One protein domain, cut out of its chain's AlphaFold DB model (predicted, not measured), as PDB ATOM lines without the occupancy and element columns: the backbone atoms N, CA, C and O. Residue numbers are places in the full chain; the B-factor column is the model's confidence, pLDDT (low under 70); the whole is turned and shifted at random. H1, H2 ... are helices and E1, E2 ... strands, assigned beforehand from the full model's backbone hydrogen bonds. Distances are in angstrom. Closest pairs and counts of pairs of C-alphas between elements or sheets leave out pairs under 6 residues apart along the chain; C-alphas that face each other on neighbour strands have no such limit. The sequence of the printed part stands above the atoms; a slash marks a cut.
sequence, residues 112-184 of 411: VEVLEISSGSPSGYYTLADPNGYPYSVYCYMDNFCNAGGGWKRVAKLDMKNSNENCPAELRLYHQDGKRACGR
ATOM      1  N   VAL A 112     -33.832  31.203  45.834       85.56
ATOM      2  CA  VAL A 112     -32.368  31.064  45.959       85.56
ATOM      3  C   VAL A 112     -31.678  32.403  45.713       85.56
ATOM      4  O   VAL A 112     -30.828  32.803  46.497       85.56
ATOM      5  N   GLU A 113     -32.098  33.143  44.687       84.12
ATOM      6  CA  GLU A 113     -31.531  34.462  44.375       84.12
ATOM      7  C   GLU A 113     -31.744  35.468  45.517       84.12
ATOM      8  O   GLU A 113     -30.888  36.307  45.777       84.12
ATOM      9  N   VAL A 114     -32.839  35.344  46.276       86.19
ATOM     10  CA  VAL A 114     -33.039  36.132  47.504       86.19
ATOM     11  C   VAL A 114     -31.930  35.868  48.533       86.19
ATOM     12  O   VAL A 114     -31.433  36.816  49.138       86.19
ATOM     13  N   LEU A 115     -31.517  34.609  48.721       81.31
ATOM     14  CA  LEU A 115     -30.412  34.255  49.619       81.31
ATOM     15  C   LEU A 115     -29.046  34.678  49.076       81.31
ATOM     16  O   LEU A 115     -28.173  35.041  49.860       81.31
ATOM     17  N   GLU A 116     -28.854  34.661  47.758       83.75
ATOM     18  CA  GLU A 116     -27.630  35.178  47.131       83.75
ATOM     19  C   GLU A 116     -27.488  36.691  47.339       83.75
ATOM     20  O   GLU A 116     -26.394  37.180  47.617       83.75
ATOM     21  N   ILE A 117     -28.598  37.433  47.248       83.06
ATOM     22  CA  ILE A 117     -28.637  38.877  47.509       83.06
ATOM     23  C   ILE A 117     -28.462  39.165  49.006       83.06
ATOM     24  O   ILE A 117     -27.756  40.102  49.384       83.06
ATOM     25  N   SER A 118     -29.114  38.385  49.870       84.94
ATOM     26  CA  SER A 118     -29.044  38.544  51.321       84.94
ATOM     27  C   SER A 118     -29.079  37.187  52.023       84.94
ATOM     28  O   SER A 118     -30.141  36.608  52.265       84.94
ATOM     29  N   SER A 119     -27.894  36.712  52.406       83.31
ATOM     30  CA  SER A 119     -27.659  35.382  52.987       83.31
ATOM     31  C   SER A 119     -28.316  35.143  54.351       83.31
ATOM     32  O   SER A 119     -28.405  34.000  54.786       83.31
ATOM     33  N   GLY A 120     -28.799  36.197  55.017       83.69
ATOM     34  CA  GLY A 120     -29.546  36.129  56.280       83.69
ATOM     35  C   GLY A 120     -31.068  36.226  56.126       83.69
ATOM     36  O   GLY A 120     -31.760  36.470  57.113       83.69
ATOM     37  N   SER A 121     -31.595  36.110  54.905       89.12
ATOM     38  CA  SER A 121     -33.034  36.222  54.638       89.12
ATOM     39  C   SER A 121     -33.836  35.132  55.372       89.12
ATOM     40  O   SER A 121     -33.543  33.953  55.183       89.12
ATOM     41  N   PRO A 122     -34.858  35.476  56.184       92.81
ATOM     42  CA  PRO A 122     -35.663  34.488  56.904       92.81
ATOM     43  C   PRO A 122     -36.705  33.798  56.009       92.81
ATOM     44  O   PRO A 122     -37.126  34.319  54.982       92.81
ATOM     45  N   SER A 123     -37.207  32.636  56.424       87.31
ATOM     46  CA  SER A 123     -38.368  32.010  55.775       87.31
ATOM     47  C   SER A 123     -39.596  32.944  55.811       87.31
ATOM     48  O   SER A 123     -39.964  33.452  56.869       87.31
ATOM     49  N   GLY A 124     -40.264  33.171  54.674       87.94
ATOM     50  CA  GLY A 124     -41.337  34.171  54.580       87.94
ATOM     51  C   GLY A 124     -41.899  34.376  53.174       87.94
ATOM     52  O   GLY A 124     -41.539  33.662  52.244       87.94
ATOM     53  N   TYR A 125     -42.811  35.338  53.006       89.44
ATOM     54  CA  TYR A 125     -43.307  35.739  51.683       89.44
ATOM     55  C   TYR A 125     -42.407  36.807  51.060       89.44
ATOM     56  O   TYR A 125     -42.118  37.819  51.690       89.44
ATOM     57  N   TYR A 126     -42.026  36.589  49.804       90.06
ATOM     58  CA  TYR A 126     -41.176  37.460  49.000       90.06
ATOM     59  C   TYR A 126     -41.871  37.816  47.688       90.06
ATOM     60  O   TYR A 126     -42.674  37.037  47.167       90.06
ATOM     61  N   THR A 127     -41.550  38.990  47.149       91.19
ATOM     62  CA  THR A 127     -41.969  39.405  45.807       91.19
ATOM     63  C   THR A 127     -40.885  39.011  44.815       91.19
ATOM     64  O   THR A 127     -39.764  39.508  44.912       91.19
ATOM     65  N   LEU A 128     -41.221  38.130  43.875       87.69
ATOM     66  CA  LEU A 128     -40.325  37.683  42.810       87.69
ATOM     67  C   LEU A 128     -40.804  38.181  41.445       87.69
ATOM     68  O   LEU A 128     -41.982  38.492  41.286       87.69
ATOM     69  N   ALA A 129     -39.914  38.220  40.455       82.88
ATOM     70  CA  ALA A 129     -40.268  38.460  39.056       82.88
ATOM     71  C   ALA A 129     -40.515  37.146  38.299       82.88
ATOM     72  O   ALA A 129     -39.735  36.198  38.406       82.88
ATOM     73  N   ASP A 130     -41.592  37.092  37.515       77.19
ATOM     74  CA  ASP A 130     -41.842  36.017  36.551       77.19
ATOM     75  C   ASP A 130     -40.921  36.150  35.306       77.19
ATOM     76  O   ASP A 130     -40.160  37.121  35.199       77.19
ATOM     77  N   PRO A 131     -40.949  35.206  34.341       72.56
ATOM     78  CA  PRO A 131     -40.125  35.287  33.128       72.56
ATOM     79  C   PRO A 131     -40.345  36.546  32.275       72.56
ATOM     80  O   PRO A 131     -39.448  36.938  31.532       72.56
ATOM     81  N   ASN A 132     -41.509  37.189  32.391       73.44
ATOM     82  CA  ASN A 132     -41.849  38.429  31.694       73.44
ATOM     83  C   ASN A 132     -41.520  39.682  32.531       73.44
ATOM     84  O   ASN A 132     -41.709  40.801  32.061       73.44
ATOM     85  N   GLY A 133     -41.019  39.510  33.759       73.44
ATOM     86  CA  GLY A 133     -40.679  40.589  34.683       73.44
ATOM     87  C   GLY A 133     -41.831  41.058  35.577       73.44
ATOM     88  O   GLY A 133     -41.663  42.048  36.289       73.44
ATOM     89  N   TYR A 134     -42.985  40.383  35.576       78.31
ATOM     90  CA  TYR A 134     -44.113  40.760  36.428       78.31
ATOM     91  C   TYR A 134     -43.915  40.291  37.875       78.31
ATOM     92  O   TYR A 134     -43.520  39.143  38.103       78.31
ATOM     93  N   PRO A 135     -44.215  41.145  38.872       87.44
ATOM     94  CA  PRO A 135     -44.090  40.785  40.274       87.44
ATOM     95  C   PRO A 135     -45.178  39.792  40.698       87.44
ATOM     96  O   PRO A 135     -46.361  39.997  40.425       87.44
ATOM     97  N   TYR A 136     -44.803  38.763  41.453       83.62
ATOM     98  CA  TYR A 136     -45.733  37.871  42.143       83.62
ATOM     99  C   TYR A 136     -45.228  37.535  43.547       83.62
ATOM    100  O   TYR A 136     -44.024  37.484  43.801       83.62
ATOM    101  N   SER A 137     -46.154  37.319  44.484       86.88
ATOM    102  CA  SER A 137     -45.810  36.936  45.854       86.88
ATOM    103  C   SER A 137     -45.693  35.422  45.968       86.88
ATOM    104  O   SER A 137     -46.587  34.686  45.546       86.88
ATOM    105  N   VAL A 138     -44.609  34.944  46.572       86.38
ATOM    106  CA  VAL A 138     -44.427  33.529  46.882       86.38
ATOM    107  C   VAL A 138     -43.780  33.359  48.241       86.38
ATOM    108  O   VAL A 138     -43.017  34.206  48.694       86.38
ATOM    109  N   TYR A 139     -44.088  32.258  48.915       83.88
ATOM    110  CA  TYR A 139     -43.406  31.928  50.155       83.88
ATOM    111  C   TYR A 139     -42.104  31.198  49.854       83.88
ATOM    112  O   TYR A 139     -42.124  30.145  49.217       83.88
ATOM    113  N   CYS A 140     -41.003  31.742  50.348       84.00
ATOM    114  CA  CYS A 140     -39.684  31.152  50.307       84.00
ATOM    115  C   CYS A 140     -39.350  30.546  51.672       84.00
ATOM    116  O   CYS A 140     -39.426  31.220  52.698       84.00
ATOM    117  N   TYR A 141     -38.989  29.271  51.688       81.94
ATOM    118  CA  TYR A 141     -38.410  28.609  52.846       81.94
ATOM    119  C   TYR A 141     -36.884  28.704  52.727       81.94
ATOM    120  O   TYR A 141     -36.285  28.146  51.807       81.94
ATOM    121  N   MET A 142     -36.283  29.507  53.601       83.75
ATOM    122  CA  MET A 142     -34.877  29.917  53.527       83.75
ATOM    123  C   MET A 142     -33.946  29.036  54.350       83.75
ATOM    124  O   MET A 142     -32.735  29.083  54.163       83.75
ATOM    125  N   ASP A 143     -34.503  28.206  55.222       78.06
ATOM    126  CA  ASP A 143     -33.721  27.256  55.996       78.06
ATOM    127  C   ASP A 143     -33.300  26.068  55.127       78.06
ATOM    128  O   ASP A 143     -33.899  25.780  54.085       78.06
ATOM    129  N   ASN A 144     -32.274  25.348  55.581       69.06
ATOM    130  CA  ASN A 144     -31.846  24.124  54.921       69.06
ATOM    131  C   ASN A 144     -33.010  23.119  54.885       69.06
ATOM    132  O   ASN A 144     -33.522  22.694  55.924       69.06
ATOM    133  N   PHE A 145     -33.425  22.738  53.682       62.69
ATOM    134  CA  PHE A 145     -34.394  21.674  53.457       62.69
ATOM    135  C   PHE A 145     -33.741  20.624  52.566       62.69
ATOM    136  O   PHE A 145     -33.185  20.948  51.519       62.69
ATOM    137  N   CYS A 146     -33.777  19.358  52.978       62.56
ATOM    138  CA  CYS A 146     -33.204  18.260  52.198       62.56
ATOM    139  C   CYS A 146     -31.731  18.429  51.775       62.56
ATOM    140  O   CYS A 146     -31.320  17.889  50.748       62.56
ATOM    141  N   ASN A 147     -30.926  19.173  52.539       51.78
ATOM    142  CA  ASN A 147     -29.495  19.379  52.272       51.78
ATOM    143  C   ASN A 147     -29.185  20.007  50.910       51.78
ATOM    144  O   ASN A 147     -28.053  19.936  50.436       51.78
ATOM    145  N   ALA A 148     -30.177  20.648  50.290       60.69
ATOM    146  CA  ALA A 148     -29.988  21.425  49.072       60.69
ATOM    147  C   ALA A 148     -29.879  22.935  49.363       60.69
ATOM    148  O   ALA A 148     -30.066  23.748  48.464       60.69
ATOM    149  N   GLY A 149     -29.558  23.306  50.610       69.38
ATOM    150  CA  GLY A 149     -29.497  24.698  51.053       69.38
ATOM    151  C   GLY A 149     -30.885  25.288  51.306       69.38
ATOM    152  O   GLY A 149     -31.872  24.557  51.413       69.38
ATOM    153  N   GLY A 150     -30.941  26.609  51.456       71.88
ATOM    154  CA  GLY A 150     -32.181  27.378  51.542       71.88
ATOM    155  C   GLY A 150     -32.700  27.829  50.176       71.88
ATOM    156  O   GLY A 150     -32.128  27.502  49.141       71.88
ATOM    157  N   GLY A 151     -33.766  28.630  50.163       79.81
ATOM    158  CA  GLY A 151     -34.257  29.262  48.935       79.81
ATOM    159  C   GLY A 151     -35.315  28.429  48.220       79.81
ATOM    160  O   GLY A 151     -35.417  28.430  46.994       79.81
ATOM    161  N   TRP A 152     -36.136  27.718  48.983       79.69
ATOM    162  CA  TRP A 152     -37.186  26.851  48.466       79.69
ATOM    163  C   TRP A 152     -38.476  27.613  48.217       79.69
ATOM    164  O   TRP A 152     -39.046  28.209  49.125       79.69
ATOM    165  N   LYS A 153     -39.004  27.531  47.001       79.50
ATOM    166  CA  LYS A 153     -40.292  28.124  46.631       79.50
ATOM    167  C   LYS A 153     -41.451  27.213  47.049       79.50
ATOM    168  O   LYS A 153     -41.541  26.069  46.607       79.50
ATOM    169  N   ARG A 154     -42.388  27.706  47.863       74.69
ATOM    170  CA  ARG A 154     -43.612  26.964  48.201       74.69
ATOM    171  C   ARG A 154     -44.573  26.968  47.015       74.69
ATOM    172  O   ARG A 154     -45.137  28.003  46.676       74.69
ATOM    173  N   VAL A 155     -44.797  25.792  46.436       66.38
ATOM    174  CA  VAL A 155     -45.678  25.607  45.268       66.38
ATOM    175  C   VAL A 155     -47.153  25.416  45.626       66.38
ATOM    176  O   VAL A 155     -48.024  25.729  44.823       66.38
ATOM    177  N   ALA A 156     -47.451  24.919  46.828       67.12
ATOM    178  CA  ALA A 156     -48.813  24.765  47.332       67.12
ATOM    179  C   ALA A 156     -48.825  24.707  48.867       67.12
ATOM    180  O   ALA A 156     -47.867  24.248  49.493       67.12
ATOM    181  N   LYS A 157     -49.929  25.150  49.471       73.31
ATOM    182  CA  LYS A 157     -50.266  24.960  50.885       73.31
ATOM    183  C   LYS A 157     -51.752  24.608  50.953       73.31
ATOM    184  O   LYS A 157     -52.542  25.219  50.244       73.31
ATOM    185  N   LEU A 158     -52.099  23.625  51.777       76.62
ATOM    186  CA  LEU A 158     -53.480  23.325  52.138       76.62
ATOM    187  C   LEU A 158     -53.517  22.987  53.624       76.62
ATOM    188  O   LEU A 158     -52.992  21.951  54.034       76.62
ATOM    189  N   ASP A 159     -54.115  23.860  54.423       76.25
ATOM    190  CA  ASP A 159     -54.319  23.639  55.854       76.25
ATOM    191  C   ASP A 159     -55.807  23.657  56.212       76.25
ATOM    192  O   ASP A 159     -56.382  24.691  56.531       76.25
ATOM    193  N   MET A 160     -56.442  22.487  56.211       78.38
ATOM    194  CA  MET A 160     -57.873  22.391  56.508       78.38
ATOM    195  C   MET A 160     -58.220  22.588  57.990       78.38
ATOM    196  O   MET A 160     -59.407  22.702  58.310       78.38
ATOM    197  N   LYS A 161     -57.224  22.689  58.889       73.81
ATOM    198  CA  LYS A 161     -57.452  23.108  60.283       73.81
ATOM    199  C   LYS A 161     -57.795  24.595  60.365       73.81
ATOM    200  O   LYS A 161     -58.560  24.991  61.239       73.81
ATOM    201  N   ASN A 162     -57.271  25.407  59.446       77.12
ATOM    202  CA  ASN A 162     -57.675  26.797  59.283       77.12
ATOM    203  C   ASN A 162     -59.082  26.843  58.674       77.12
ATOM    204  O   ASN A 162     -59.273  26.488  57.510       77.12
ATOM    205  N   SER A 163     -60.073  27.300  59.443       82.12
ATOM    206  CA  SER A 163     -61.482  27.366  59.025       82.12
ATOM    207  C   SER A 163     -61.718  28.215  57.770       82.12
ATOM    208  O   SER A 163     -62.705  27.987  57.074       82.12
ATOM    209  N   ASN A 164     -60.796  29.125  57.443       84.31
ATOM    210  CA  ASN A 164     -60.859  29.985  56.259       84.31
ATOM    211  C   ASN A 164     -60.234  29.355  55.000       84.31
ATOM    212  O   ASN A 164     -60.339  29.917  53.913       84.31
ATOM    213  N   GLU A 165     -59.560  28.210  55.125       83.19
ATOM    214  CA  GLU A 165     -58.897  27.548  54.000       83.19
ATOM    215  C   GLU A 165     -59.925  26.820  53.122       83.19
ATOM    216  O   GLU A 165     -60.652  25.958  53.614       83.19
ATOM    217  N   ASN A 166     -59.997  27.139  51.831       84.50
ATOM    218  CA  ASN A 166     -60.897  26.465  50.892       84.50
ATOM    219  C   ASN A 166     -60.193  25.314  50.172       84.50
ATOM    220  O   ASN A 166     -58.981  25.337  49.964       84.50
ATOM    221  N   CYS A 167     -60.972  24.320  49.743       78.06
ATOM    222  CA  CYS A 167     -60.435  23.270  48.891       78.06
ATOM    223  C   CYS A 167     -60.028  23.818  47.515       78.06
ATOM    224  O   CYS A 167     -60.702  24.711  46.995       78.06
ATOM    225  N   PRO A 168     -58.955  23.278  46.906       79.00
ATOM    226  CA  PRO A 168     -58.614  23.545  45.511       79.00
ATOM    227  C   PRO A 168     -59.805  23.288  44.581       79.00
ATOM    228  O   PRO A 168     -60.625  22.425  44.876       79.00
ATOM    229  N   ALA A 169     -59.876  23.989  43.444       73.75
ATOM    230  CA  ALA A 169     -61.052  24.011  42.561       73.75
ATOM    231  C   ALA A 169     -61.547  22.628  42.080       73.75
ATOM    232  O   ALA A 169     -62.728  22.467  41.786       73.75
ATOM    233  N   GLU A 170     -60.671  21.623  42.032       76.62
ATOM    234  CA  GLU A 170     -61.000  20.250  41.615       76.62
ATOM    235  C   GLU A 170     -61.359  19.316  42.785       76.62
ATOM    236  O   GLU A 170     -61.643  18.133  42.590       76.62
ATOM    237  N   LEU A 171     -61.346  19.826  44.019       76.19
ATOM    238  CA  LEU A 171     -61.621  19.066  45.229       76.19
ATOM    239  C   LEU A 171     -62.847  19.623  45.956       76.19
ATOM    240  O   LEU A 171     -63.013  20.824  46.152       76.19
ATOM    241  N   ARG A 172     -63.698  18.718  46.432       80.75
ATOM    242  CA  ARG A 172     -64.831  19.035  47.299       80.75
ATOM    243  C   ARG A 172     -64.381  19.108  48.757       80.75
ATOM    244  O   ARG A 172     -63.622  18.253  49.213       80.75
ATOM    245  N   LEU A 173     -64.943  20.058  49.504       82.12
ATOM    246  CA  LEU A 173     -64.872  20.089  50.964       82.12
ATOM    247  C   LEU A 173     -65.741  18.985  51.580       82.12
ATOM    248  O   LEU A 173     -66.956  18.935  51.376       82.12
ATOM    249  N   TYR A 174     -65.105  18.140  52.379       76.31
ATOM    250  CA  TYR A 174     -65.735  17.223  53.315       76.31
ATOM    251  C   TYR A 174     -65.708  17.863  54.699       76.31
ATOM    252  O   TYR A 174     -64.661  18.329  55.151       76.31
ATOM    253  N   HIS A 175     -66.864  17.896  55.355       81.62
ATOM    254  CA  HIS A 175     -67.010  18.388  56.717       81.62
ATOM    255  C   HIS A 175     -67.827  17.376  57.516       81.62
ATOM    256  O   HIS A 175     -69.027  17.234  57.284       81.62
ATOM    257  N   GLN A 176     -67.178  16.665  58.433       69.31
ATOM    258  CA  GLN A 176     -67.816  15.650  59.269       69.31
ATOM    259  C   GLN A 176     -67.202  15.697  60.667       69.31
ATOM    260  O   GLN A 176     -65.987  15.821  60.801       69.31
ATOM    261  N   ASP A 177     -68.046  15.663  61.700       75.38
ATOM    262  CA  ASP A 177     -67.631  15.675  63.112       75.38
ATOM    263  C   ASP A 177     -66.659  16.819  63.465       75.38
ATOM    264  O   ASP A 177     -65.679  16.644  64.188       75.38
ATOM    265  N   GLY A 178     -66.892  18.005  62.887       70.00
ATOM    266  CA  GLY A 178     -66.049  19.192  63.080       70.00
ATOM    267  C   GLY A 178     -64.678  19.136  62.390       70.00
ATOM    268  O   GLY A 178     -63.879  20.056  62.546       70.00
ATOM    269  N   LYS A 179     -64.387  18.086  61.611       66.50
ATOM    270  CA  LYS A 179     -63.151  17.941  60.832       66.50
ATOM    271  C   LYS A 179     -63.396  18.310  59.369       66.50
ATOM    272  O   LYS A 179     -64.401  17.919  58.775       66.50
ATOM    273  N   ARG A 180     -62.447  19.046  58.782       84.38
ATOM    274  CA  ARG A 180     -62.463  19.503  57.384       84.38
ATOM    275  C   ARG A 180     -61.393  18.777  56.576       84.38
ATOM    276  O   ARG A 180     -60.258  18.655  57.031       84.38
ATOM    277  N   ALA A 181     -61.739  18.329  55.376       74.44
ATOM    278  CA  ALA A 181     -60.815  17.700  54.434       74.44
ATOM    279  C   ALA A 181     -61.214  18.010  52.985       74.44
ATOM    280  O   ALA A 181     -62.364  18.342  52.716       74.44
ATOM    281  N   CYS A 182     -60.281  17.872  52.048       78.12
ATOM    282  CA  CYS A 182     -60.552  18.009  50.617       78.12
ATOM    283  C   CYS A 182     -60.459  16.646  49.942       78.12
ATOM    284  O   CYS A 182     -59.501  15.911  50.171       78.12
ATOM    285  N   GLY A 183     -61.439  16.305  49.112       67.06
ATOM    286  CA  GLY A 183     -61.485  15.012  48.431       67.06
ATOM    287  C   GLY A 183     -62.190  15.078  47.082       67.06
ATOM    288  O   GLY A 183     -62.600  16.145  46.631       67.06
ATOM    289  N   ARG A 184     -62.334  13.924  46.430       62.97
ATOM    290  CA  ARG A 184     -62.879  13.818  45.068       62.97
ATOM    291  C   ARG A 184     -64.337  14.292  44.972       62.97
ATOM    292  O   ARG A 184     -65.098  14.199  45.939       62.97
TER     293      ARG A 184
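What this domain is: This is residues 112 to 184 of the 411 residues of an uncharacterized protein of Amphimedon queenslandica (UniProt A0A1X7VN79). With little regular structure, the domain is two separate two-stranded hairpins, E1-E2 and E3-E4, at the two ends of a long link, with short helix H1 beside the first hairpin. The 73 printed residues hold H1, E1, E2, E3, E4 in that order, both sheets antiparallel; the class is mixed, with 29 residues in named elements. It is loose, radius of gyration of the C-alphas 16.3 A, and elongated, spanning 47 by 30 by 19 A.

Where its parts are: H1 is residues 112 to 117, from C-alpha 112 at (-32.368, 31.064, 45.959). E1 is 124 to 129, 16.1 A; E2 135 to 141, 18.4 A; E3 172 to 176; E4 179 to 183, ending at C-alpha 183 (-61.485, 15.012, 48.431).

How they stand to each other: Every O i to N i+4 pair in H1 is within hydrogen-bond range. Hairpin E1-E2 stands at 141 degrees, with N 126 and O 138 2.8 A apart. Residues 140 to 141 of E2 pair antiparallel with 152 to 153. Hairpin E3-E4 stands at 151 degrees, with N 174 and O 181 2.8 A apart. E2 and E3 are apart.

The domain as a whole: The farthest C-alphas, Ile 117 and Asp 177, are 48.0 A apart. The printed part has no cut. The link E2 to E3 is long, 30 residues. Low pLDDT includes residues 144 to 149.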